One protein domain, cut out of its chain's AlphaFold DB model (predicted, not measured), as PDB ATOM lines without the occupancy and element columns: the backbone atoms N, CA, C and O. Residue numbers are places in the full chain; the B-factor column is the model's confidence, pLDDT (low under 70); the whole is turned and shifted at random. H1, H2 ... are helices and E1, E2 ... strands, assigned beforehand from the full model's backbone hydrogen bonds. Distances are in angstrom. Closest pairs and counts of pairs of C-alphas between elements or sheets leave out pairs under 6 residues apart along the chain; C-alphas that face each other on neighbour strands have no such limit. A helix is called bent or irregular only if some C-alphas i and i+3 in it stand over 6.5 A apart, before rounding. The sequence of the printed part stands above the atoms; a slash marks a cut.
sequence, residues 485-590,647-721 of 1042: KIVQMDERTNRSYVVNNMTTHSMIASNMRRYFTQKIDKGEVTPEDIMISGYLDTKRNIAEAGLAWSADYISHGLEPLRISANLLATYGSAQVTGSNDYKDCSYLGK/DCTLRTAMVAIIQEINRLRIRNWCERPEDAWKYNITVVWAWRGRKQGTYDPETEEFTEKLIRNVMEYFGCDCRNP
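Overview. This is residues 485 to 590 and 647 to 721 of the 1042 residues of an uncharacterized protein of uncultured Ruminococcus sp (UniProt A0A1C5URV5). A four-stranded parallel sheet, E1, E4, E3 and E2, makes the core; the long helix H2 runs along one face, and H5 and H7, packed on each other at a steep tilt, are on the side away from H2 and only graze the sheet. Beyond the edge strand E2 come H3, the short H4 and the long loop of residues 545 to 573, while residues 671 to 677, partly in H6, stick out. The printed part has 181 residues, with seven named helices and four named strands in the order E1 H1 H2 E2 H3 H4 E3 H5 H6 E4 H7; the class is mixed, helices and strands. The whole is compact, with a radius of gyration of the C-alphas of 16.2 A and spans of 47 by 42 by 32 A.

Arrangement. E1, residues 485 to 489, is an edge strand, and its parallel neighbour is E4, residues 681 to 686; N 487 and O 683 are 2.8 A apart, within hydrogen-bond range. E4 is also the parallel neighbour of E3, residues 587 to 590, with N 590 and O 684 at 2.8 A. E3 and the other edge strand, E2, residues 530 to 534, are parallel too, with N 533 and O 589 at 2.9 A. After E1 comes H1, residues 495 to 498, close but not clearly touching H2, residues 502 to 520; their closest C-alphas, of Val 498 and His 505, are 5.5 A apart. H2 is on the sheet at a height of 9.7 A, over E4 and E3, and runs along the strands, at 20 degrees to E4 on the local plane. E1, H1, H2 and E2 form a split strand-helix-strand unit, two parallel strands joined through helices with E4 and E3 between them, and its crossover is right-handed. H3, residues 536 to 544, touches H2 residues 502 to 509 alone, at a steep tilt of 58 degrees, the same way; the closest C-alphas, of Ser 506 and Asn 541, are 5.2 A apart. E2, H3, H4 of residues 574 to 577, and E3 form a strand-helix-strand unit whose strands are neighbours. H5, residues 647 to 663, touches H4 with its residues 659 to 663 alone, the closest C-alphas being those of Val 576 and Glu 660 at 6.4 A. H5 only grazes the sheet with residues 657 to 662, and H7, residues 702 to 714, only grazes it with residues 707 to 714. H5 and H7 touch at a steep tilt of 48 degrees, the same way, with the C-alphas of Leu 650 and Leu 706 closest at 6.3 A. H6, residues 673 to 679, touches no helix and is not on the sheet. In H2, H5 and H7 every O i to N i+4 pair is within hydrogen-bond range; H3 has 3 of 5, H6 has 0 of 3 but 3 of 4 O i to N i+3 pairs, and H1 and H4 are too short for an i+4 pair.

Along the chain. E1 begins at C-alpha 485, (-13.071, -18.180, 35.240). H2 is 26.5 A from first to last C-alpha, H3 14.2 A, H5 24.3 A, E4 16.0 A and H7 18.7 A. H3 and H6 are irregular: C-alphas 537 and 540 are 7.9 A apart, and C-alphas 674 and 677 are 7.4 A apart. H7 ends at C-alpha 714, (-8.146, -19.260, 27.712).

Size, cuts and confidence. The two C-alphas farthest apart, of Gly 557 and Glu 698, are 49.8 A apart. Residues 591 to 646 are not printed, and C-alphas 590 and 647 are 22.3 A apart across this cut. The links H3 to H4 and E4 to H7 are long, with 29 and 15 residues. The mean pLDDT of the printed part is 84.7, and residues 572 to 580 and 666 to 674 are under 70.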
ATOM      1  N   LYS A 485     -12.054 -19.203  34.997       93.44
ATOM      2  CA  LYS A 485     -13.071 -18.180  35.240       93.44
ATOM      3  C   LYS A 485     -12.402 -16.838  35.529       93.44
ATOM      4  O   LYS A 485     -11.544 -16.760  36.406       93.44
ATOM      5  N   ILE A 486     -12.827 -15.773  34.856       96.31
ATOM      6  CA  ILE A 486     -12.387 -14.396  35.112       96.31
ATOM      7  C   ILE A 486     -13.487 -13.631  35.858       96.31
ATOM      8  O   ILE A 486     -14.570 -13.402  35.328       96.31
ATOM      9  N   VAL A 487     -13.202 -13.195  37.083       97.25
ATOM     10  CA  VAL A 487     -14.054 -12.299  37.877       97.25
ATOM     11  C   VAL A 487     -13.438 -10.900  37.824       97.25
ATOM     12  O   VAL A 487     -12.482 -10.607  38.539       97.25
ATOM     13  N   GLN A 488     -13.954 -10.031  36.956       95.62
ATOM     14  CA  GLN A 488     -13.475  -8.656  36.796       95.62
ATOM     15  C   GLN A 488     -14.127  -7.738  37.836       95.62
ATOM     16  O   GLN A 488     -15.333  -7.510  37.785       95.62
ATOM     17  N   MET A 489     -13.331  -7.149  38.726       95.38
ATOM     18  CA  MET A 489     -13.729  -6.013  39.565       95.38
ATOM     19  C   MET A 489     -13.262  -4.720  38.881       95.38
ATOM     20  O   MET A 489     -12.053  -4.536  38.745       95.38
ATOM     21  N   ASP A 490     -14.180  -3.831  38.463       91.69
ATOM     22  CA  ASP A 490     -13.895  -2.591  37.690       91.69
ATOM     23  C   ASP A 490     -13.179  -1.492  38.510       91.69
ATOM     24  O   ASP A 490     -13.580  -0.331  38.545       91.69
ATOM     25  N   GLU A 491     -12.090  -1.824  39.192       91.50
ATOM     26  CA  GLU A 491     -11.346  -0.903  40.048       91.50
ATOM     27  C   GLU A 491     -10.121  -0.322  39.336       91.50
ATOM     28  O   GLU A 491      -9.448  -0.984  38.542       91.50
ATOM     29  N   ARG A 492      -9.797   0.948  39.611       88.12
ATOM     30  CA  ARG A 492      -8.650   1.607  38.973       88.12
ATOM     31  C   ARG A 492      -7.360   1.197  39.680       88.12
ATOM     32  O   ARG A 492      -7.012   1.747  40.716       88.12
ATOM     33  N   THR A 493      -6.637   0.250  39.092       87.75
ATOM     34  CA  THR A 493      -5.485  -0.411  39.733       87.75
ATOM     35  C   THR A 493      -4.161  -0.277  38.976       87.75
ATOM     36  O   THR A 493      -3.190  -0.934  39.330       87.75
ATOM     37  N   ASN A 494      -4.067   0.601  37.971       84.62
ATOM     38  CA  ASN A 494      -2.798   0.912  37.295       84.62
ATOM     39  C   ASN A 494      -1.740   1.395  38.310       84.62
ATOM     40  O   ASN A 494      -2.049   2.278  39.114       84.62
ATOM     41  N   ARG A 495      -0.492   0.896  38.232       84.19
ATOM     42  CA  ARG A 495       0.607   1.199  39.184       84.19
ATOM     43  C   ARG A 495       0.720   2.686  39.542       84.19
ATOM     44  O   ARG A 495       0.692   3.044  40.715       84.19
ATOM     45  N   SER A 496       0.778   3.558  38.534       79.50
ATOM     46  CA  SER A 496       0.907   5.014  38.710       79.50
ATOM     47  C   SER A 496      -0.291   5.674  39.400       79.50
ATOM     48  O   SER A 496      -0.146   6.754  39.964       79.50
ATOM     49  N   TYR A 497      -1.469   5.047  39.381       82.88
ATOM     50  CA  TYR A 497      -2.618   5.509  40.148       82.88
ATOM     51  C   TYR A 497      -2.550   5.004  41.592       82.88
ATOM     52  O   TYR A 497      -2.617   5.825  42.503       82.88
ATOM     53  N   VAL A 498      -2.355   3.699  41.818       83.94
ATOM     54  CA  VAL A 498      -2.381   3.125  43.179       83.94
ATOM     55  C   VAL A 498      -1.246   3.634  44.065       83.94
ATOM     56  O   VAL A 498      -1.508   3.988  45.208       83.94
ATOM     57  N   VAL A 499      -0.028   3.789  43.527       79.75
ATOM     58  CA  VAL A 499       1.122   4.332  44.277       79.75
ATOM     59  C   VAL A 499       0.869   5.774  44.741       79.75
ATOM     60  O   VAL A 499       1.266   6.150  45.839       79.75
ATOM     61  N   ASN A 500       0.146   6.568  43.945       80.31
ATOM     62  CA  ASN A 500      -0.226   7.943  44.291       80.31
ATOM     63  C   ASN A 500      -1.540   8.048  45.095       80.31
ATOM     64  O   ASN A 500      -1.905   9.139  45.520       80.31
ATOM     65  N   ASN A 501      -2.272   6.944  45.289       83.75
ATOM     66  CA  ASN A 501      -3.592   6.907  45.936       83.75
ATOM     67  C   ASN A 501      -3.683   5.704  46.897       83.75
ATOM     68  O   ASN A 501      -4.609   4.893  46.822       83.75
ATOM     69  N   MET A 502      -2.705   5.576  47.799       83.56
ATOM     70  CA  MET A 502      -2.557   4.416  48.692       83.56
ATOM     71  C   MET A 502      -3.814   4.116  49.530       83.56
ATOM     72  O   MET A 502      -4.188   2.956  49.668       83.56
ATOM     73  N   THR A 503      -4.527   5.137  50.020       84.25
ATOM     74  CA  THR A 503      -5.798   4.963  50.753       84.25
ATOM     75  C   THR A 503      -6.864   4.278  49.894       84.25
ATOM     76  O   THR A 503      -7.503   3.321  50.325       84.25
ATOM     77  N   THR A 504      -7.017   4.719  48.642       83.31
ATOM     78  CA  THR A 504      -7.922   4.115  47.653       83.31
ATOM     79  C   THR A 504      -7.510   2.675  47.346       83.31
ATOM     80  O   THR A 504      -8.362   1.798  47.240       83.31
ATOM     81  N   HIS A 505      -6.206   2.403  47.262       88.25
ATOM     82  CA  HIS A 505      -5.693   1.048  47.071       88.25
ATOM     83  C   HIS A 505      -6.007   0.125  48.261       88.25
ATOM     84  O   HIS A 505      -6.460  -0.997  48.033       88.25
ATOM     85  N   SER A 506      -5.880   0.596  49.510       87.75
ATOM     86  CA  SER A 506      -6.324  -0.158  50.695       87.75
ATOM     87  C   SER A 506      -7.825  -0.469  50.652       87.75
ATOM     88  O   SER A 506      -8.221  -1.587  50.962       87.75
ATOM     89  N   MET A 507      -8.674   0.465  50.203       88.38
ATOM     90  CA  MET A 507     -10.114   0.202  50.035       88.38
ATOM     91  C   MET A 507     -10.394  -0.869  48.966       88.38
ATOM     92  O   MET A 507     -11.248  -1.732  49.174       88.38
ATOM     93  N   ILE A 508      -9.664  -0.853  47.843       91.12
ATOM     94  CA  ILE A 508      -9.772  -1.876  46.786       91.12
ATOM     95  C   ILE A 508      -9.343  -3.248  47.327       91.12
ATOM     96  O   ILE A 508     -10.046  -4.239  47.119       91.12
ATOM     97  N   ALA A 509      -8.235  -3.305  48.070       92.38
ATOM     98  CA  ALA A 509      -7.756  -4.519  48.724       92.38
ATOM     99  C   ALA A 509      -8.781  -5.062  49.741       92.38
ATOM    100  O   ALA A 509      -9.098  -6.250  49.715       92.38
ATOM    101  N   SER A 510      -9.389  -4.196  50.559       90.88
ATOM    102  CA  SER A 510     -10.468  -4.565  51.487       90.88
ATOM    103  C   SER A 510     -11.732  -5.078  50.779       90.88
ATOM    104  O   SER A 510     -12.377  -6.005  51.268       90.88
ATOM    105  N   ASN A 511     -12.083  -4.533  49.607       91.06
ATOM    106  CA  ASN A 511     -13.209  -5.030  48.808       91.06
ATOM    107  C   ASN A 511     -12.924  -6.431  48.232       91.06
ATOM    108  O   ASN A 511     -13.778  -7.316  48.310       91.06
ATOM    109  N   MET A 512     -11.703  -6.666  47.736       94.88
ATOM    110  CA  MET A 512     -11.252  -8.002  47.323       94.88
ATOM    111  C   MET A 512     -11.223  -8.981  48.507       94.88
ATOM    112  O   MET A 512     -11.675 -10.117  48.371       94.88
ATOM    113  N   ARG A 513     -10.780  -8.536  49.692       93.56
ATOM    114  CA  ARG A 513     -10.854  -9.320  50.933       93.56
ATOM    115  C   ARG A 513     -12.289  -9.743  51.225       93.56
ATOM    116  O   ARG A 513     -12.526 -10.925  51.429       93.56
ATOM    117  N   ARG A 514     -13.249  -8.815  51.178       91.56
ATOM    118  CA  ARG A 514     -14.670  -9.117  51.407       91.56
ATOM    119  C   ARG A 514     -15.209 -10.183  50.443       91.56
ATOM    120  O   ARG A 514     -15.954 -11.049  50.889       91.56
ATOM    121  N   TYR A 515     -14.816 -10.153  49.166       93.56
ATOM    122  CA  TYR A 515     -15.176 -11.201  48.199       93.56
ATOM    123  C   TYR A 515     -14.665 -12.580  48.640       93.56
ATOM    124  O   TYR A 515     -15.435 -13.537  48.689       93.56
ATOM    125  N   PHE A 516     -13.388 -12.682  49.018       94.94
ATOM    126  CA  PHE A 516     -12.813 -13.947  49.480       94.94
ATOM    127  C   PHE A 516     -13.374 -14.406  50.833       94.94
ATOM    128  O   PHE A 516     -13.676 -15.586  50.969       94.94
ATOM    129  N   THR A 517     -13.609 -13.506  51.799       92.81
ATOM    130  CA  THR A 517     -14.285 -13.840  53.069       92.81
ATOM    131  C   THR A 517     -15.640 -14.495  52.806       92.81
ATOM    132  O   THR A 517     -15.876 -15.600  53.273       92.81
ATOM    133  N   GLN A 518     -16.474 -13.905  51.943       92.75
ATOM    134  CA  GLN A 518     -17.778 -14.479  51.582       92.75
ATOM    135  C   GLN A 518     -17.697 -15.859  50.911       92.75
ATOM    136  O   GLN A 518     -18.690 -16.585  50.912       92.75
ATOM    137  N   LYS A 519     -16.559 -16.214  50.304       92.38
ATOM    138  CA  LYS A 519     -16.316 -17.540  49.720       92.38
ATOM    139  C   LYS A 519     -15.821 -18.540  50.765       92.38
ATOM    140  O   LYS A 519     -16.291 -19.677  50.765       92.38
ATOM    141  N   ILE A 520     -14.956 -18.107  51.683       91.31
ATOM    142  CA  ILE A 520     -14.487 -18.907  52.823       91.31
ATOM    143  C   ILE A 520     -15.658 -19.238  53.761       91.31
ATOM    144  O   ILE A 520     -15.864 -20.403  54.088       91.31
ATOM    145  N   ASP A 521     -16.489 -18.251  54.108       90.94
ATOM    146  CA  ASP A 521     -17.651 -18.416  54.997       90.94
ATOM    147  C   ASP A 521     -18.699 -19.396  54.436       90.94
ATOM    148  O   ASP A 521     -19.441 -20.030  55.185       90.94
ATOM    149  N   LYS A 522     -18.759 -19.541  53.105       91.31
ATOM    150  CA  LYS A 522     -19.620 -20.508  52.401       91.31
ATOM    151  C   LYS A 522     -18.981 -21.889  52.223       91.31
ATOM    152  O   LYS A 522     -19.630 -22.780  51.682       91.31
ATOM    153  N   GLY A 523     -17.724 -22.067  52.633       86.94
ATOM    154  CA  GLY A 523     -16.954 -23.289  52.400       86.94
ATOM    155  C   GLY A 523     -16.600 -23.537  50.929       86.94
ATOM    156  O   GLY A 523     -16.317 -24.673  50.564       86.94
ATOM    157  N   GLU A 524     -16.631 -22.506  50.074       86.31
ATOM    158  CA  GLU A 524     -16.288 -22.626  48.646       86.31
ATOM    159  C   GLU A 524     -14.765 -22.651  48.396       86.31
ATOM    160  O   GLU A 524     -14.332 -23.097  47.336       86.31
ATOM    161  N   VAL A 525     -13.957 -22.146  49.338       90.44
ATOM    162  CA  VAL A 525     -12.495 -21.975  49.211       90.44
ATOM    163  C   VAL A 525     -11.828 -21.951  50.594       90.44
ATOM    164  O   VAL A 525     -12.441 -21.461  51.546       90.44
ATOM    165  N   THR A 526     -10.583 -22.423  50.727       91.25
ATOM    166  CA  THR A 526      -9.778 -22.253  51.959       91.25
ATOM    167  C   THR A 526      -8.627 -21.246  51.774       91.25
ATOM    168  O   THR A 526      -8.301 -20.876  50.646       91.25
ATOM    169  N   PRO A 527      -7.969 -20.767  52.847       91.06
ATOM    170  CA  PRO A 527      -6.811 -19.874  52.729       91.06
ATOM    171  C   PRO A 527      -5.637 -20.417  51.899       91.06
ATOM    172  O   PRO A 527      -4.877 -19.644  51.313       91.06
ATOM    173  N   GLU A 528      -5.473 -21.737  51.842       90.62
ATOM    174  CA  GLU A 528      -4.433 -22.436  51.080       90.62
ATOM    175  C   GLU A 528      -4.704 -22.414  49.565       90.62
ATOM    176  O   GLU A 528      -3.768 -22.340  48.767       90.62
ATOM    177  N   ASP A 529      -5.980 -22.402  49.164       90.56
ATOM    178  CA  ASP A 529      -6.420 -22.322  47.766       90.56
ATOM    179  C   ASP A 529      -6.114 -20.967  47.101       90.56
ATOM    180  O   ASP A 529      -6.226 -20.847  45.878       90.56
ATOM    181  N   ILE A 530      -5.770 -19.935  47.877       92.12
ATOM    182  CA  ILE A 530      -5.702 -18.546  47.413       92.12
ATOM    183  C   ILE A 530      -4.248 -18.099  47.230       92.12
ATOM    184  O   ILE A 530      -3.460 -18.066  48.178       92.12
ATOM    185  N   MET A 531      -3.920 -17.646  46.020       92.31
ATOM    186  CA  MET A 531      -2.749 -16.825  45.702       92.31
ATOM    187  C   MET A 531      -3.180 -15.356  45.578       92.31
ATOM    188  O   MET A 531      -4.205 -15.067  44.964       92.31
ATOM    189  N   ILE A 532      -2.393 -14.414  46.110       93.44
ATOM    190  CA  ILE A 532      -2.593 -12.968  45.897       93.44
ATOM    191  C   ILE A 532      -1.393 -12.407  45.129       93.44
ATOM    192  O   ILE A 532      -0.255 -12.654  45.532       93.44
ATOM    193  N   SER A 533      -1.634 -11.634  44.061       91.56
ATOM    194  CA  SER A 533      -0.585 -10.955  43.284       91.56
ATOM    195  C   SER A 533      -0.790  -9.441  43.158       91.56
ATOM    196  O   SER A 533      -1.913  -8.944  43.029       91.56
ATOM    197  N   GLY A 534       0.312  -8.683  43.219       90.56
ATOM    198  CA  GLY A 534       0.280  -7.217  43.233       90.56
ATOM    199  C   GLY A 534       1.647  -6.540  43.081       90.56
ATOM    200  O   GLY A 534       2.671  -7.183  42.839       90.56
ATOM    201  N   TYR A 535       1.671  -5.211  43.218       88.25
ATOM    202  CA  TYR A 535       2.895  -4.412  43.109       88.25
ATOM    203  C   TYR A 535       3.736  -4.477  44.391       88.25
ATOM    204  O   TYR A 535       3.208  -4.397  45.498       88.25
ATOM    205  N   LEU A 536       5.063  -4.539  44.240       84.38
ATOM    206  CA  LEU A 536       6.006  -4.515  45.367       84.38
ATOM    207  C   LEU A 536       5.838  -3.258  46.242       84.38
ATOM    208  O   LEU A 536       5.842  -3.351  47.467       84.38
ATOM    209  N   ASP A 537       5.616  -2.103  45.606       84.31
ATOM    210  CA  ASP A 537       5.456  -0.799  46.268       84.31
ATOM    211  C   ASP A 537       4.215  -0.723  47.177       84.31
ATOM    212  O   ASP A 537       4.138   0.155  48.034       84.31
ATOM    213  N   THR A 538       3.236  -1.620  47.001       84.06
ATOM    214  CA  THR A 538       1.956  -1.599  47.731       84.06
ATOM    215  C   THR A 538       1.777  -2.776  48.697       84.06
ATOM    216  O   THR A 538       0.704  -2.949  49.280       84.06
ATOM    217  N   LYS A 539       2.842  -3.560  48.936       86.38
ATOM    218  CA  LYS A 539       2.846  -4.736  49.831       86.38
ATOM    219  C   LYS A 539       2.262  -4.465  51.223       86.38
ATOM    220  O   LYS A 539       1.532  -5.298  51.752       86.38
ATOM    221  N   ARG A 540       2.525  -3.276  51.782       86.31
ATOM    222  CA  ARG A 540       2.017  -2.839  53.091       86.31
ATOM    223  C   ARG A 540       0.489  -2.749  53.102       86.31
ATOM    224  O   ARG A 540      -0.139  -3.328  53.975       86.31
ATOM    225  N   ASN A 541      -0.106  -2.094  52.108       88.38
ATOM    226  CA  ASN A 541      -1.556  -1.920  52.000       88.38
ATOM    227  C   ASN A 541      -2.289  -3.259  51.826       88.38
ATOM    228  O   ASN A 541      -3.380  -3.435  52.357       88.38
ATOM    229  N   ILE A 542      -1.685  -4.208  51.105       89.12
ATOM    230  CA  ILE A 542      -2.225  -5.565  50.915       89.12
ATOM    231  C   ILE A 542      -2.195  -6.357  52.237       89.12
ATOM    232  O   ILE A 542      -3.141  -7.093  52.535       89.12
ATOM    233  N   ALA A 543      -1.148  -6.169  53.046       87.31
ATOM    234  CA  ALA A 543      -1.011  -6.790  54.360       87.31
ATOM    235  C   ALA A 543      -1.943  -6.169  55.418       87.31
ATOM    236  O   ALA A 543      -2.661  -6.904  56.092       87.31
ATOM    237  N   GLU A 544      -2.008  -4.835  55.502       87.50
ATOM    238  CA  GLU A 544      -2.926  -4.091  56.384       87.50
ATOM    239  C   GLU A 544      -4.400  -4.345  56.030       87.50
ATOM    240  O   GLU A 544      -5.252  -4.399  56.914       87.50
ATOM    241  N   ALA A 545      -4.713  -4.567  54.749       88.31
ATOM    242  CA  ALA A 545      -6.039  -4.993  54.313       88.31
ATOM    243  C   ALA A 545      -6.335  -6.476  54.601       88.31
ATOM    244  O   ALA A 545      -7.441  -6.919  54.314       88.31
ATOM    245  N   GLY A 546      -5.392  -7.265  55.134       88.56
ATOM    246  CA  GLY A 546      -5.603  -8.672  55.491       88.56
ATOM    247  C   GLY A 546      -5.746  -9.633  54.302       88.56
ATOM    248  O   GLY A 546      -6.410 -10.662  54.434       88.56
ATOM    249  N   LEU A 547      -5.169  -9.322  53.134       91.75
ATOM    250  CA  LEU A 547      -5.167 -10.236  51.980       91.75
ATOM    251  C   LEU A 547      -4.038 -11.270  52.080       91.75
ATOM    252  O   LEU A 547      -4.303 -12.466  52.176       91.75
ATOM    253  N   ALA A 548      -2.788 -10.804  52.068       91.25
ATOM    254  CA  ALA A 548      -1.574 -11.618  52.139       91.25
ATOM    255  C   ALA A 548      -0.401 -10.776  52.668       91.25
ATOM    256  O   ALA A 548      -0.408  -9.551  52.543       91.25
ATOM    257  N   TRP A 549       0.623 -11.422  53.227       89.38
ATOM    258  CA  TRP A 549       1.848 -10.765  53.705       89.38
ATOM    259  C   TRP A 549       3.013 -11.034  52.747       89.38
ATOM    260  O   TRP A 549       3.122 -12.137  52.212       89.38
ATOM    261  N   SER A 550       3.900 -10.061  52.524       84.62
ATOM    262  CA  SER A 550       5.176 -10.316  51.838       84.62
ATOM    263  C   SER A 550       6.191 -10.959  52.790       84.62
ATOM    264  O   SER A 550       6.043 -10.886  54.008       84.62
ATOM    265  N   ALA A 551       7.233 -11.594  52.242       80.31
ATOM    266  CA  ALA A 551       8.266 -12.286  53.028       80.31
ATOM    267  C   ALA A 551       9.017 -11.370  54.017       80.31
ATOM    268  O   ALA A 551       9.566 -11.839  55.008       80.31
ATOM    269  N   ASP A 552       9.054 -10.074  53.716       80.94
ATOM    270  CA  ASP A 552       9.742  -9.012  54.445       80.94
ATOM    271  C   ASP A 552       8.786  -8.098  55.236       80.94
ATOM    272  O   ASP A 552       9.206  -7.067  55.761       80.94
ATOM    273  N   TYR A 553       7.495  -8.441  55.307       81.00
ATOM    274  CA  TYR A 553       6.520  -7.689  56.092       81.00
ATOM    275  C   TYR A 553       6.576  -8.091  57.570       81.00
ATOM    276  O   TYR A 553       6.452  -9.266  57.916       81.00
ATOM    277  N   ILE A 554       6.715  -7.097  58.448       78.94
ATOM    278  CA  ILE A 554       6.684  -7.270  59.902       78.94
ATOM    279  C   ILE A 554       5.306  -6.815  60.390       78.94
ATOM    280  O   ILE A 554       4.992  -5.630  60.318       78.94
ATOM    281  N   SER A 555       4.490  -7.756  60.871       73.25
ATOM    282  CA  SER A 555       3.179  -7.468  61.470       73.25
ATOM    283  C   SER A 555       3.331  -6.705  62.790       73.25
ATOM    284  O   SER A 555       4.215  -7.001  63.599       73.25
ATOM    285  N   HIS A 556       2.444  -5.739  63.016       76.50
ATOM    286  CA  HIS A 556       2.347  -4.955  64.246       76.50
ATOM    287  C   HIS A 556       1.265  -5.485  65.206       76.50
ATOM    288  O   HIS A 556       1.018  -4.884  66.251       76.50
ATOM    289  N   GLY A 557       0.620  -6.609  64.873       71.44
ATOM    290  CA  GLY A 557      -0.398  -7.276  65.694       71.44
ATOM    291  C   GLY A 557      -1.787  -6.632  65.641       71.44
ATOM    292  O   GLY A 557      -2.679  -7.059  66.372       71.44
ATOM    293  N   LEU A 558      -1.971  -5.619  64.789       74.38
ATOM    294  CA  LEU A 558      -3.240  -4.914  64.566       74.38
ATOM    295  C   LEU A 558      -3.868  -5.252  63.204       74.38
ATOM    296  O   LEU A 558      -4.977  -4.809  62.908       74.38
ATOM    297  N   GLU A 559      -3.167  -6.010  62.358       78.94
ATOM    298  CA  GLU A 559      -3.651  -6.386  61.034       78.94
ATOM    299  C   GLU A 559      -4.786  -7.427  61.120       78.94
ATOM    300  O   GLU A 559      -4.748  -8.319  61.975       78.94
ATOM    301  N   PRO A 560      -5.782  -7.392  60.214       80.19
ATOM    302  CA  PRO A 560      -6.778  -8.453  60.119       80.19
ATOM    303  C   PRO A 560      -6.131  -9.803  59.788       80.19
ATOM    304  O   PRO A 560      -5.138  -9.868  59.061       80.19
ATOM    305  N   LEU A 561      -6.760 -10.899  60.230       82.25
ATOM    306  CA  LEU A 561      -6.378 -12.249  59.807       82.25
ATOM    307  C   LEU A 561      -6.305 -12.330  58.274       82.25
ATOM    308  O   LEU A 561      -7.275 -11.995  57.575       82.25
ATOM    309  N   ARG A 562      -5.135 -12.774  57.795       87.94
ATOM    310  CA  ARG A 562      -4.809 -12.934  56.375       87.94
ATOM    311  C   ARG A 562      -5.716 -13.967  55.712       87.94
ATOM    312  O   ARG A 562      -5.981 -15.022  56.285       87.94
ATOM    313  N   ILE A 563      -6.160 -13.660  54.500       91.56
ATOM    314  CA  ILE A 563      -7.023 -14.537  53.703       91.56
ATOM    315  C   ILE A 563      -6.243 -15.595  52.940       91.56
ATOM    316  O   ILE A 563      -6.733 -16.706  52.808       91.56
ATOM    317  N   SER A 564      -5.046 -15.276  52.453       91.12
ATOM    318  CA  SER A 564      -4.142 -16.271  51.884       91.12
ATOM    319  C   SER A 564      -3.218 -16.826  52.968       91.12
ATOM    320  O   SER A 564      -2.615 -16.071  53.737       91.12
ATOM    321  N   ALA A 565      -3.068 -18.151  53.006       89.19
ATOM    322  CA  ALA A 565      -2.020 -18.812  53.782       89.19
ATOM    323  C   ALA A 565      -0.622 -18.584  53.169       89.19
ATOM    324  O   ALA A 565       0.391 -18.637  53.879       89.19
ATOM    325  N   ASN A 566      -0.581 -18.300  51.863       89.62
ATOM    326  CA  ASN A 566       0.621 -18.091  51.071       89.62
ATOM    327  C   ASN A 566       1.134 -16.645  51.184       89.62
ATOM    328  O   ASN A 566       0.457 -15.742  51.686       89.62
ATOM    329  N   LEU A 567       2.367 -16.419  50.730       88.75
ATOM    330  CA  LEU A 567       2.943 -15.076  50.673       88.75
ATOM    331  C   LEU A 567       2.367 -14.279  49.493       88.75
ATOM    332  O   LEU A 567       1.931 -14.837  48.491       88.75
ATOM    333  N   LEU A 568       2.399 -12.952  49.604       88.75
ATOM    334  CA  LEU A 568       2.102 -12.043  48.503       88.75
ATOM    335  C   LEU A 568       3.110 -12.258  47.366       88.75
ATOM    336  O   LEU A 568       4.309 -12.035  47.549       88.75
ATOM    337  N   ALA A 569       2.610 -12.618  46.187       87.81
ATOM    338  CA  ALA A 569       3.400 -12.769  44.977       87.81
ATOM    339  C   ALA A 569       3.558 -11.408  44.278       87.81
ATOM    340  O   ALA A 569       2.623 -10.874  43.680       87.81
ATOM    341  N   THR A 570       4.742 -10.807  44.374       84.81
ATOM    342  CA  THR A 570       4.990  -9.479  43.784       84.81
ATOM    343  C   THR A 570       5.403  -9.568  42.311       84.81
ATOM    344  O   THR A 570       6.188 -10.435  41.931       84.81
ATOM    345  N   TYR A 571       4.881  -8.679  41.458       81.31
ATOM    346  CA  TYR A 571       5.213  -8.684  40.025       81.31
ATOM    347  C   TYR A 571       6.722  -8.540  39.785       81.31
ATOM    348  O   TYR A 571       7.351  -7.619  40.305       81.31
ATOM    349  N   GLY A 572       7.285  -9.437  38.970       61.88
ATOM    350  CA  GLY A 572       8.718  -9.479  38.669       61.88
ATOM    351  C   GLY A 572       9.590 -10.136  39.745       61.88
ATOM    352  O   GLY A 572      10.809 -10.122  39.606       61.88
ATOM    353  N   SER A 573       9.013 -10.714  40.806       66.50
ATOM    354  CA  SER A 573       9.781 -11.475  41.796       66.50
ATOM    355  C   SER A 573       9.897 -12.959  41.439       66.50
ATOM    356  O   SER A 573       9.019 -13.544  40.798       66.50
ATOM    357  N   ALA A 574      10.943 -13.602  41.967       60.59
ATOM    358  CA  ALA A 574      11.166 -15.044  41.848       60.59
ATOM    359  C   ALA A 574      10.022 -15.906  42.430       60.59
ATOM    360  O   ALA A 574       9.932 -17.093  42.129       60.59
ATOM    361  N   GLN A 575       9.125 -15.324  43.236       62.72
ATOM    362  CA  GLN A 575       7.917 -16.003  43.716       62.72
ATOM    363  C   GLN A 575       6.941 -16.267  42.559       62.72
ATOM    364  O   GLN A 575       6.341 -17.336  42.501       62.72
ATOM    365  N   VAL A 576       6.802 -15.307  41.636       63.34
ATOM    366  CA  VAL A 576       5.946 -15.418  40.444       63.34
ATOM    367  C   VAL A 576       6.641 -16.216  39.339       63.34
ATOM    368  O   VAL A 576       6.000 -17.029  38.674       63.34
ATOM    369  N   THR A 577       7.947 -16.003  39.137       56.28
ATOM    370  CA  THR A 577       8.664 -16.620  38.009       56.28
ATOM    371  C   THR A 577       9.205 -18.012  38.310       56.28
ATOM    372  O   THR A 577       9.144 -18.843  37.420       56.28
ATOM    373  N   GLY A 578       9.663 -18.315  39.531       54.53
ATOM    374  CA  GLY A 578      10.505 -19.494  39.788       54.53
ATOM    375  C   GLY A 578      10.059 -20.439  40.911       54.53
ATOM    376  O   GLY A 578      10.748 -21.435  41.145       54.53
ATOM    377  N   SER A 579       8.947 -20.171  41.613       61.25
ATOM    378  CA  SER A 579       8.502 -20.993  42.754       61.25
ATOM    379  C   SER A 579       7.340 -21.949  42.447       61.25
ATOM    380  O   SER A 579       6.518 -21.719  41.561       61.25
ATOM    381  N   ASN A 580       7.264 -23.021  43.243       69.12
ATOM    382  CA  ASN A 580       6.170 -23.998  43.278       69.12
ATOM    383  C   ASN A 580       5.197 -23.758  44.455       69.12
ATOM    384  O   ASN A 580       4.299 -24.571  44.660       69.12
ATOM    385  N   ASP A 581       5.363 -22.682  45.233       74.38
ATOM    386  CA  ASP A 581       4.560 -22.424  46.444       74.38
ATOM    387  C   ASP A 581       3.053 -22.310  46.142       74.38
ATOM    388  O   ASP A 581       2.226 -22.787  46.910       74.38
ATOM    389  N   TYR A 582       2.693 -21.758  44.978       79.81
ATOM    390  CA  TYR A 582       1.301 -21.540  44.552       79.81
ATOM    391  C   TYR A 582       0.716 -22.689  43.711       79.81
ATOM    392  O   TYR A 582      -0.371 -22.562  43.147       79.81
ATOM    393  N   LYS A 583       1.431 -23.817  43.588       78.00
ATOM    394  CA  LYS A 583       1.107 -24.883  42.622       78.00
ATOM    395  C   LYS A 583      -0.247 -25.560  42.840       78.00
ATOM    396  O   LYS A 583      -0.725 -26.201  41.912       78.00
ATOM    397  N   ASP A 584      -0.808 -25.490  44.045       81.19
ATOM    398  CA  ASP A 584      -2.060 -26.164  44.415       81.19
ATOM    399  C   ASP A 584      -3.244 -25.176  44.514       81.19
ATOM    400  O   ASP A 584      -4.402 -25.600  44.511       81.19
ATOM    401  N   CYS A 585      -2.968 -23.863  44.497       87.50
ATOM    402  CA  CYS A 585      -3.966 -22.795  44.571       87.50
ATOM    403  C   CYS A 585      -4.957 -22.837  43.395       87.50
ATOM    404  O   CYS A 585      -4.573 -23.003  42.236       87.50
ATOM    405  N   SER A 586      -6.239 -22.638  43.700       89.06
ATOM    406  CA  SER A 586      -7.354 -22.609  42.745       89.06
ATOM    407  C   SER A 586      -7.891 -21.202  42.471       89.06
ATOM    408  O   SER A 586      -8.591 -20.989  41.478       89.06
ATOM    409  N   TYR A 587      -7.520 -20.227  43.305       92.75
ATOM    410  CA  TYR A 587      -7.903 -18.826  43.171       92.75
ATOM    411  C   TYR A 587      -6.686 -17.908  43.058       92.75
ATOM    412  O   TYR A 587      -5.703 -18.058  43.784       92.75
ATOM    413  N   LEU A 588      -6.799 -16.896  42.195       93.56
ATOM    414  CA  LEU A 588      -5.835 -15.805  42.060       93.56
ATOM    415  C   LEU A 588      -6.517 -14.459  42.315       93.56
ATOM    416  O   LEU A 588      -7.254 -13.968  41.464       93.56
ATOM    417  N   GLY A 589      -6.251 -13.845  43.466       95.06
ATOM    418  CA  GLY A 589      -6.587 -12.448  43.736       95.06
ATOM    419  C   GLY A 589      -5.543 -11.525  43.117       95.06
ATOM    420  O   GLY A 589      -4.482 -11.310  43.700       95.06
ATOM    421  N   LYS A 590      -5.828 -10.989  41.932       94.12
ATOM    422  CA  LYS A 590      -4.902 -10.160  41.156       94.12
ATOM    423  C   LYS A 590      -5.260  -8.684  41.261       94.12
ATOM    424  O   LYS A 590      -6.346  -8.278  40.844       94.12
ATOM    425  N   ASP A 647       0.889  -3.008  20.556       90.75
ATOM    426  CA  ASP A 647       0.923  -4.461  20.373       90.75
ATOM    427  C   ASP A 647       1.958  -5.119  21.299       90.75
ATOM    428  O   ASP A 647       1.624  -6.020  22.072       90.75
ATOM    429  N   CYS A 648       3.194  -4.613  21.307       91.75
ATOM    430  CA  CYS A 648       4.257  -5.142  22.159       91.75
ATOM    431  C   CYS A 648       3.924  -4.988  23.656       91.75
ATOM    432  O   CYS A 648       4.163  -5.907  24.441       91.75
ATOM    433  N   THR A 649       3.308  -3.870  24.059       91.00
ATOM    434  CA  THR A 649       2.854  -3.634  25.442       91.00
ATOM    435  C   THR A 649       1.739  -4.605  25.833       91.00
ATOM    436  O   THR A 649       1.789  -5.191  26.915       91.00
ATOM    437  N   LEU A 650       0.754  -4.811  24.950       92.62
ATOM    438  CA  LEU A 650      -0.352  -5.749  25.148       92.62
ATOM    439  C   LEU A 650       0.170  -7.181  25.298       92.62
ATOM    440  O   LEU A 650      -0.120  -7.828  26.303       92.62
ATOM    441  N   ARG A 651       0.983  -7.656  24.347       93.50
ATOM    442  CA  ARG A 651       1.525  -9.020  24.359       93.50
ATOM    443  C   ARG A 651       2.467  -9.262  25.538       93.50
ATOM    444  O   ARG A 651       2.341 -10.288  26.198       93.50
ATOM    445  N   THR A 652       3.322  -8.301  25.893       91.19
ATOM    446  CA  THR A 652       4.187  -8.408  27.086       91.19
ATOM    447  C   THR A 652       3.367  -8.501  28.380       91.19
ATOM    448  O   THR A 652       3.670  -9.320  29.248       91.19
ATOM    449  N   ALA A 653       2.292  -7.713  28.507       91.19
ATOM    450  CA  ALA A 653       1.384  -7.809  29.649       91.19
ATOM    451  C   ALA A 653       0.628  -9.152  29.667       91.19
ATOM    452  O   ALA A 653       0.517  -9.773  30.723       91.19
ATOM    453  N   MET A 654       0.162  -9.644  28.511       92.38
ATOM    454  CA  MET A 654      -0.463 -10.967  28.394       92.38
ATOM    455  C   MET A 654       0.478 -12.092  28.830       92.38
ATOM    456  O   MET A 654       0.051 -12.943  29.603       92.38
ATOM    457  N   VAL A 655       1.743 -12.085  28.389       88.38
ATOM    458  CA  VAL A 655       2.755 -13.084  28.778       88.38
ATOM    459  C   VAL A 655       2.857 -13.186  30.298       88.38
ATOM    460  O   VAL A 655       2.688 -14.276  30.839       88.38
ATOM    461  N   ALA A 656       3.035 -12.061  31.001       86.44
ATOM    462  CA  ALA A 656       3.142 -12.057  32.462       86.44
ATOM    463  C   ALA A 656       1.889 -12.640  33.149       86.44
ATOM    464  O   ALA A 656       1.995 -13.455  34.063       86.44
ATOM    465  N   ILE A 657       0.694 -12.272  32.676       88.81
ATOM    466  CA  ILE A 657      -0.586 -12.718  33.251       88.81
ATOM    467  C   ILE A 657      -0.832 -14.207  32.981       88.81
ATOM    468  O   ILE A 657      -1.277 -14.944  33.858       88.81
ATOM    469  N   ILE A 658      -0.523 -14.668  31.771       86.81
ATOM    470  CA  ILE A 658      -0.673 -16.066  31.370       86.81
ATOM    471  C   ILE A 658       0.356 -16.940  32.098       86.81
ATOM    472  O   ILE A 658       0.023 -18.058  32.486       86.81
ATOM    473  N   GLN A 659       1.570 -16.446  32.348       81.31
ATOM    474  CA  GLN A 659       2.550 -17.122  33.205       81.31
ATOM    475  C   GLN A 659       2.057 -17.221  34.657       81.31
ATOM    476  O   GLN A 659       2.067 -18.324  35.200       81.31
ATOM    477  N   GLU A 660       1.548 -16.134  35.256       83.38
ATOM    478  CA  GLU A 660       0.923 -16.152  36.594       83.38
ATOM    479  C   GLU A 660      -0.189 -17.212  36.693       83.38
ATOM    480  O   GLU A 660      -0.198 -18.015  37.623       83.38
ATOM    481  N   ILE A 661      -1.101 -17.268  35.715       85.06
ATOM    482  CA  ILE A 661      -2.212 -18.233  35.717       85.06
ATOM    483  C   ILE A 661      -1.705 -19.672  35.513       85.06
ATOM    484  O   ILE A 661      -2.143 -20.575  36.217       85.06
ATOM    485  N   ASN A 662      -0.742 -19.905  34.612       78.25
ATOM    486  CA  ASN A 662      -0.156 -21.236  34.374       78.25
ATOM    487  C   ASN A 662       0.717 -21.764  35.538       78.25
ATOM    488  O   ASN A 662       1.135 -22.925  35.490       78.25
ATOM    489  N   ARG A 663       1.050 -20.939  36.544       73.88
ATOM    490  CA  ARG A 663       1.737 -21.367  37.782       73.88
ATOM    491  C   ARG A 663       0.779 -21.994  38.797       73.88
ATOM    492  O   ARG A 663       1.215 -22.797  39.616       73.88
ATOM    493  N   LEU A 664      -0.505 -21.654  38.732       78.38
ATOM    494  CA  LEU A 664      -1.559 -22.275  39.532       78.38
ATOM    495  C   LEU A 664      -1.849 -23.666  38.967       78.38
ATOM    496  O   LEU A 664      -1.853 -23.847  37.749       78.38
ATOM    497  N   ARG A 665      -2.096 -24.650  39.839       70.94
ATOM    498  CA  ARG A 665      -2.483 -26.023  39.456       70.94
ATOM    499  C   ARG A 665      -1.633 -26.577  38.304       70.94
ATOM    500  O   ARG A 665      -2.171 -27.063  37.316       70.94
ATOM    501  N   ILE A 666      -0.300 -26.543  38.484       58.19
ATOM    502  CA  ILE A 666       0.817 -26.740  37.512       58.19
ATOM    503  C   ILE A 666       0.654 -27.857  36.450       58.19
ATOM    504  O   ILE A 666       1.380 -27.880  35.456       58.19
ATOM    505  N   ARG A 667      -0.280 -28.794  36.611       59.84
ATOM    506  CA  ARG A 667      -0.579 -29.855  35.645       59.84
ATOM    507  C   ARG A 667      -1.393 -29.308  34.463       59.84
ATOM    508  O   ARG A 667      -2.606 -29.473  34.413       59.84
ATOM    509  N   ASN A 668      -0.712 -28.758  33.455       52.66
ATOM    510  CA  ASN A 668      -1.335 -28.409  32.164       52.66
ATOM    511  C   ASN A 668      -1.902 -29.617  31.386       52.66
ATOM    512  O   ASN A 668      -2.521 -29.423  30.342       52.66
ATOM    513  N   TRP A 669      -1.696 -30.852  31.859       62.59
ATOM    514  CA  TRP A 669      -2.307 -32.043  31.277       62.59
ATOM    515  C   TRP A 669      -3.267 -32.724  32.246       62.59
ATOM    516  O   TRP A 669      -2.869 -33.263  33.280       62.59
ATOM    517  N   CYS A 670      -4.542 -32.745  31.863       65.38
ATOM    518  CA  CYS A 670      -5.543 -33.578  32.501       65.38
ATOM    519  C   CYS A 670      -5.631 -34.911  31.743       65.38
ATOM    520  O   CYS A 670      -6.249 -34.994  30.686       65.38
ATOM    521  N   GLU A 671      -4.988 -35.955  32.269       68.31
ATOM    522  CA  GLU A 671      -4.972 -37.301  31.656       68.31
ATOM    523  C   GLU A 671      -6.344 -38.007  31.688       68.31
ATOM    524  O   GLU A 671      -6.523 -39.064  31.085       68.31
ATOM    525  N   ARG A 672      -7.303 -37.432  32.420       67.38
ATOM    526  CA  ARG A 672      -8.655 -37.938  32.668       67.38
ATOM    527  C   ARG A 672      -9.649 -36.783  32.549       67.38
ATOM    528  O   ARG A 672      -9.718 -35.988  33.483       67.38
ATOM    529  N   PRO A 673     -10.397 -36.640  31.442       67.81
ATOM    530  CA  PRO A 673     -11.331 -35.525  31.253       67.81
ATOM    531  C   PRO A 673     -12.332 -35.338  32.407       67.81
ATOM    532  O   PRO A 673     -12.701 -34.212  32.726       67.81
ATOM    533  N   GLU A 674     -12.720 -36.418  33.085       68.94
ATOM    534  CA  GLU A 674     -13.579 -36.420  34.273       68.94
ATOM    535  C   GLU A 674     -12.961 -35.738  35.511       68.94
ATOM    536  O   GLU A 674     -13.687 -35.285  36.396       68.94
ATOM    537  N   ASP A 675     -11.632 -35.618  35.568       71.94
ATOM    538  CA  ASP A 675     -10.891 -34.919  36.622       71.94
ATOM    539  C   ASP A 675     -10.608 -33.444  36.270       71.94
ATOM    540  O   ASP A 675     -10.037 -32.732  37.096       71.94
ATOM    541  N   ALA A 676     -11.009 -32.953  35.087       70.62
ATOM    542  CA  ALA A 676     -10.679 -31.604  34.607       70.62
ATOM    543  C   ALA A 676     -11.104 -30.490  35.580       70.62
ATOM    544  O   ALA A 676     -10.340 -29.554  35.812       70.62
ATOM    545  N   TRP A 677     -12.260 -30.646  36.231       72.06
ATOM    546  CA  TRP A 677     -12.780 -29.693  37.220       72.06
ATOM    547  C   TRP A 677     -11.843 -29.475  38.422       72.06
ATOM    548  O   TRP A 677     -11.826 -28.391  39.006       72.06
ATOM    549  N   LYS A 678     -11.013 -30.472  38.769       73.44
ATOM    550  CA  LYS A 678     -10.004 -30.382  39.844       73.44
ATOM    551  C   LYS A 678      -8.847 -29.450  39.492       73.44
ATOM    552  O   LYS A 678      -8.034 -29.147  40.360       73.44
ATOM    553  N   TYR A 679      -8.766 -29.018  38.235       76.88
ATOM    554  CA  TYR A 679      -7.742 -28.110  37.737       76.88
ATOM    555  C   TYR A 679      -8.268 -26.693  37.496       76.88
ATOM    556  O   TYR A 679      -7.447 -25.799  37.346       76.88
ATOM    557  N   ASN A 680      -9.590 -26.463  37.532       84.25
ATOM    558  CA  ASN A 680     -10.200 -25.150  37.284       84.25
ATOM    559  C   ASN A 680      -9.562 -24.039  38.132       84.25
ATOM    560  O   ASN A 680      -9.273 -24.243  39.316       84.25
ATOM    561  N   ILE A 681      -9.388 -22.862  37.529       89.88
ATOM    562  CA  ILE A 681      -8.803 -21.676  38.167       89.88
ATOM    563  C   ILE A 681      -9.814 -20.529  38.120       89.88
ATOM    564  O   ILE A 681     -10.411 -20.271  37.078       89.88
ATOM    565  N   THR A 682      -9.975 -19.795  39.222       93.38
ATOM    566  CA  THR A 682     -10.739 -18.535  39.243       93.38
ATOM    567  C   THR A 682      -9.811 -17.348  39.489       93.38
ATOM    568  O   THR A 682      -9.196 -17.228  40.548       93.38
ATOM    569  N   VAL A 683      -9.731 -16.434  38.525       95.44
ATOM    570  CA  VAL A 683      -8.945 -15.199  38.618       95.44
ATOM    571  C   VAL A 683      -9.862 -14.051  39.023       95.44
ATOM    572  O   VAL A 683     -10.683 -13.592  38.233       95.44
ATOM    573  N   VAL A 684      -9.710 -13.571  40.253       97.00
ATOM    574  CA  VAL A 684     -10.401 -12.395  40.790       97.00
ATOM    575  C   VAL A 684      -9.529 -11.174  40.531       97.00
ATOM    576  O   VAL A 684      -8.571 -10.912  41.257       97.00
ATOM    577  N   TRP A 685      -9.828 -10.446  39.459       96.88
ATOM    578  CA  TRP A 685      -8.965  -9.399  38.927       96.88
ATOM    579  C   TRP A 685      -9.548  -8.009  39.183       96.88
ATOM    580  O   TRP A 685     -10.510  -7.592  38.540       96.88
ATOM    581  N   ALA A 686      -8.929  -7.265  40.100       95.19
ATOM    582  CA  ALA A 686      -9.179  -5.839  40.256       95.19
ATOM    583  C   ALA A 686      -8.462  -5.077  39.135       95.19
ATOM    584  O   ALA A 686      -7.248  -4.843  39.208       95.19
ATOM    585  N   TRP A 687      -9.216  -4.728  38.089       93.38
ATOM    586  CA  TRP A 687      -8.733  -4.090  36.866       93.38
ATOM    587  C   TRP A 687      -9.816  -3.251  36.190       93.38
ATOM    588  O   TRP A 687     -10.978  -3.647  36.100       93.38
ATOM    589  N   ARG A 688      -9.420  -2.087  35.672       90.00
ATOM    590  CA  ARG A 688     -10.357  -1.113  35.108       90.00
ATOM    591  C   ARG A 688     -10.889  -1.581  33.757       90.00
ATOM    592  O   ARG A 688     -10.112  -1.824  32.840       90.00
ATOM    593  N   GLY A 689     -12.201  -1.596  33.582       87.12
ATOM    594  CA  GLY A 689     -12.826  -1.867  32.291       87.12
ATOM    595  C   GLY A 689     -14.341  -1.938  32.393       87.12
ATOM    596  O   GLY A 689     -14.881  -2.304  33.434       87.12
ATOM    597  N   ARG A 690     -15.045  -1.581  31.319       87.06
ATOM    598  CA  ARG A 690     -16.471  -1.885  31.172       87.06
ATOM    599  C   ARG A 690     -16.677  -3.403  31.221       87.06
ATOM    600  O   ARG A 690     -15.732  -4.184  31.070       87.06
ATOM    601  N   LYS A 691     -17.926  -3.827  31.422       90.38
ATOM    602  CA  LYS A 691     -18.297  -5.240  31.334       90.38
ATOM    603  C   LYS A 691     -17.978  -5.763  29.928       90.38
ATOM    604  O   LYS A 691     -18.377  -5.161  28.932       90.38
ATOM    605  N   GLN A 692     -17.263  -6.881  29.849       90.19
ATOM    606  CA  GLN A 692     -16.892  -7.499  28.577       90.19
ATOM    607  C   GLN A 692     -18.145  -7.815  27.747       90.19
ATOM    608  O   GLN A 692     -19.160  -8.272  28.278       90.19
ATOM    609  N   GLY A 693     -18.088  -7.509  26.449       86.94
ATOM    610  CA  GLY A 693     -19.208  -7.687  25.522       86.94
ATOM    611  C   GLY A 693     -20.325  -6.632  25.592       86.94
ATOM    612  O   GLY A 693     -21.298  -6.769  24.855       86.94
ATOM    613  N   THR A 694     -20.220  -5.582  26.425       84.19
ATOM    614  CA  THR A 694     -21.217  -4.481  26.480       84.19
ATOM    615  C   THR A 694     -20.752  -3.184  25.812       84.19
ATOM    616  O   THR A 694     -21.336  -2.125  26.042       84.19
ATOM    617  N   TYR A 695     -19.677  -3.234  25.033       80.81
ATOM    618  CA  TYR A 695     -19.112  -2.094  24.321       80.81
ATOM    619  C   TYR A 695     -18.564  -2.532  22.963       80.81
ATOM    620  O   TYR A 695     -18.251  -3.702  22.752       80.81
ATOM    621  N   ASP A 696     -18.453  -1.573  22.050       75.75
ATOM    622  CA  ASP A 696     -17.845  -1.762  20.736       75.75
ATOM    623  C   ASP A 696     -16.317  -1.944  20.878       75.75
ATOM    624  O   ASP A 696     -15.679  -1.051  21.455       75.75
ATOM    625  N   PRO A 697     -15.723  -3.048  20.373       76.25
ATOM    626  CA  PRO A 697     -14.277  -3.272  20.373       76.25
ATOM    627  C   PRO A 697     -13.459  -2.153  19.715       76.25
ATOM    628  O   PRO A 697     -12.353  -1.890  20.172       76.25
ATOM    629  N   GLU A 698     -13.984  -1.420  18.725       75.19
ATOM    630  CA  GLU A 698     -13.280  -0.251  18.155       75.19
ATOM    631  C   GLU A 698     -13.155   0.914  19.157       75.19
ATOM    632  O   GLU A 698     -12.383   1.857  18.971       75.19
ATOM    633  N   THR A 699     -13.916   0.860  20.253       74.69
ATOM    634  CA  THR A 699     -13.911   1.852  21.332       74.69
ATOM    635  C   THR A 699     -13.244   1.360  22.614       74.69
ATOM    636  O   THR A 699     -13.368   2.045  23.633       74.69
ATOM    637  N   GLU A 700     -12.597   0.191  22.601       78.62
ATOM    638  CA  GLU A 700     -12.007  -0.419  23.796       78.62
ATOM    639  C   GLU A 700     -10.776   0.351  24.307       78.62
ATOM    640  O   GLU A 700      -9.916   0.789  23.540       78.62
ATOM    641  N   GLU A 701     -10.675   0.525  25.625       82.94
ATOM    642  CA  GLU A 701      -9.454   1.027  26.262       82.94
ATOM    643  C   GLU A 701      -8.385  -0.083  26.329       82.94
ATOM    644  O   GLU A 701      -8.700  -1.273  26.302       82.94
ATOM    645  N   PHE A 702      -7.103   0.272  26.492       83.94
ATOM    646  CA  PHE A 702      -6.022  -0.723  26.629       83.94
ATOM    647  C   PHE A 702      -6.308  -1.763  27.728       83.94
ATOM    648  O   PHE A 702      -6.028  -2.949  27.568       83.94
ATOM    649  N   THR A 703      -6.882  -1.329  28.853       87.00
ATOM    650  CA  THR A 703      -7.183  -2.203  29.993       87.00
ATOM    651  C   THR A 703      -8.298  -3.205  29.678       87.00
ATOM    652  O   THR A 703      -8.236  -4.351  30.120       87.00
ATOM    653  N   GLU A 704      -9.270  -2.792  28.863       89.50
ATOM    654  CA  GLU A 704     -10.379  -3.600  28.357       89.50
ATOM    655  C   GLU A 704      -9.898  -4.608  27.307       89.50
ATOM    656  O   GLU A 704     -10.201  -5.799  27.422       89.50
ATOM    657  N   LYS A 705      -9.061  -4.152  26.363       91.06
ATOM    658  CA  LYS A 705      -8.367  -4.992  25.377       91.06
ATOM    659  C   LYS A 705      -7.550  -6.092  26.050       91.06
ATOM    660  O   LYS A 705      -7.610  -7.246  25.631       91.06
ATOM    661  N   LEU A 706      -6.817  -5.755  27.113       93.44
ATOM    662  CA  LEU A 706      -5.992  -6.708  27.855       93.44
ATOM    663  C   LEU A 706      -6.827  -7.831  28.495       93.44
ATOM    664  O   LEU A 706      -6.465  -8.994  28.343       93.44
ATOM    665  N   ILE A 707      -7.958  -7.517  29.146       93.62
ATOM    666  CA  ILE A 707      -8.867  -8.558  29.668       93.62
ATOM    667  C   ILE A 707      -9.392  -9.427  28.524       93.62
ATOM    668  O   ILE A 707      -9.304 -10.652  28.607       93.62
ATOM    669  N   ARG A 708      -9.899  -8.805  27.450       94.06
ATOM    670  CA  ARG A 708     -10.488  -9.516  26.309       94.06
ATOM    671  C   ARG A 708      -9.510 -10.522  25.693       94.06
ATOM    672  O   ARG A 708      -9.864 -11.683  25.519       94.06
ATOM    673  N   ASN A 709      -8.265 -10.116  25.441       94.12
ATOM    674  CA  ASN A 709      -7.260 -10.997  24.835       94.12
ATOM    675  C   ASN A 709      -6.805 -12.119  25.796       94.12
ATOM    676  O   ASN A 709      -6.503 -13.224  25.347       94.12
ATOM    677  N   VAL A 710      -6.797 -11.888  27.118       92.50
ATOM    678  CA  VAL A 710      -6.557 -12.956  28.113       92.50
ATOM    679  C   VAL A 710      -7.722 -13.956  28.138       92.50
ATOM    680  O   VAL A 710      -7.484 -15.163  28.159       92.50
ATOM    681  N   MET A 711      -8.971 -13.484  28.070       92.00
ATOM    682  CA  MET A 711     -10.155 -14.347  27.959       92.00
ATOM    683  C   MET A 711     -10.133 -15.187  26.675       92.00
ATOM    684  O   MET A 711     -10.314 -16.401  26.738       92.00
ATOM    685  N   GLU A 712      -9.831 -14.575  25.528       91.31
ATOM    686  CA  GLU A 712      -9.673 -15.264  24.239       91.31
ATOM    687  C   GLU A 712      -8.552 -16.319  24.283       91.31
ATOM    688  O   GLU A 712      -8.726 -17.431  23.775       91.31
ATOM    689  N   TYR A 713      -7.428 -16.030  24.956       88.19
ATOM    690  CA  TYR A 713      -6.350 -17.006  25.139       88.19
ATOM    691  C   TYR A 713      -6.811 -18.251  25.908       88.19
ATOM    692  O   TYR A 713      -6.474 -19.366  25.502       88.19
ATOM    693  N   PHE A 714      -7.611 -18.109  26.969       86.75
ATOM    694  CA  PHE A 714      -8.146 -19.260  27.712       86.75
ATOM    695  C   PHE A 714      -9.420 -19.867  27.099       86.75
ATOM    696  O   PHE A 714      -9.732 -21.020  27.385       86.75
ATOM    697  N   GLY A 715     -10.084 -19.168  26.174       87.69
ATOM    698  CA  GLY A 715     -11.335 -19.605  25.541       87.69
ATOM    699  C   GLY A 715     -12.593 -19.280  26.354       87.69
ATOM    700  O   GLY A 715     -13.607 -19.945  26.180       87.69
ATOM    701  N   CYS A 716     -12.523 -18.289  27.246       89.88
ATOM    702  CA  CYS A 716     -13.616 -17.857  28.117       89.88
ATOM    703  C   CYS A 716     -14.685 -17.071  27.333       89.88
ATOM    704  O   CYS A 716     -14.353 -16.056  26.714       89.88
ATOM    705  N   ASP A 717     -15.968 -17.443  27.419       92.06
ATOM    706  CA  ASP A 717     -17.060 -16.626  26.863       92.06
ATOM    707  C   ASP A 717     -17.561 -15.590  27.888       92.06
ATOM    708  O   ASP A 717     -18.075 -15.929  28.952       92.06
ATOM    709  N   CYS A 718     -17.492 -14.300  27.545       90.56
ATOM    710  CA  CYS A 718     -18.035 -13.205  28.363       90.56
ATOM    711  C   CYS A 718     -19.556 -13.278  28.622       90.56
ATOM    712  O   CYS A 718     -20.070 -12.583  29.502       90.56
ATOM    713  N   ARG A 719     -20.286 -14.109  27.868       90.50
ATOM    714  CA  ARG A 719     -21.723 -14.368  28.044       90.50
ATOM    715  C   ARG A 719     -22.004 -15.538  28.988       90.50
ATOM    716  O   ARG A 719     -23.137 -15.670  29.443       90.50
ATOM    717  N   ASN A 720     -20.999 -16.360  29.296       92.56
ATOM    718  CA  ASN A 720     -21.119 -17.535  30.149       92.56
ATOM    719  C   ASN A 720     -20.744 -17.199  31.611       92.56
ATOM    720  O   ASN A 720     -19.574 -16.929  31.887       92.56
ATOM    721  N   PRO A 721     -21.674 -17.278  32.587       89.12
ATOM    722  CA  PRO A 721     -21.378 -17.004  34.001       89.12
ATOM    723  C   PRO A 721     -20.353 -17.955  34.648       89.12
ATOM    724  O   PRO A 721     -19.807 -17.648  35.714       89.12
TER     725      PRO A 721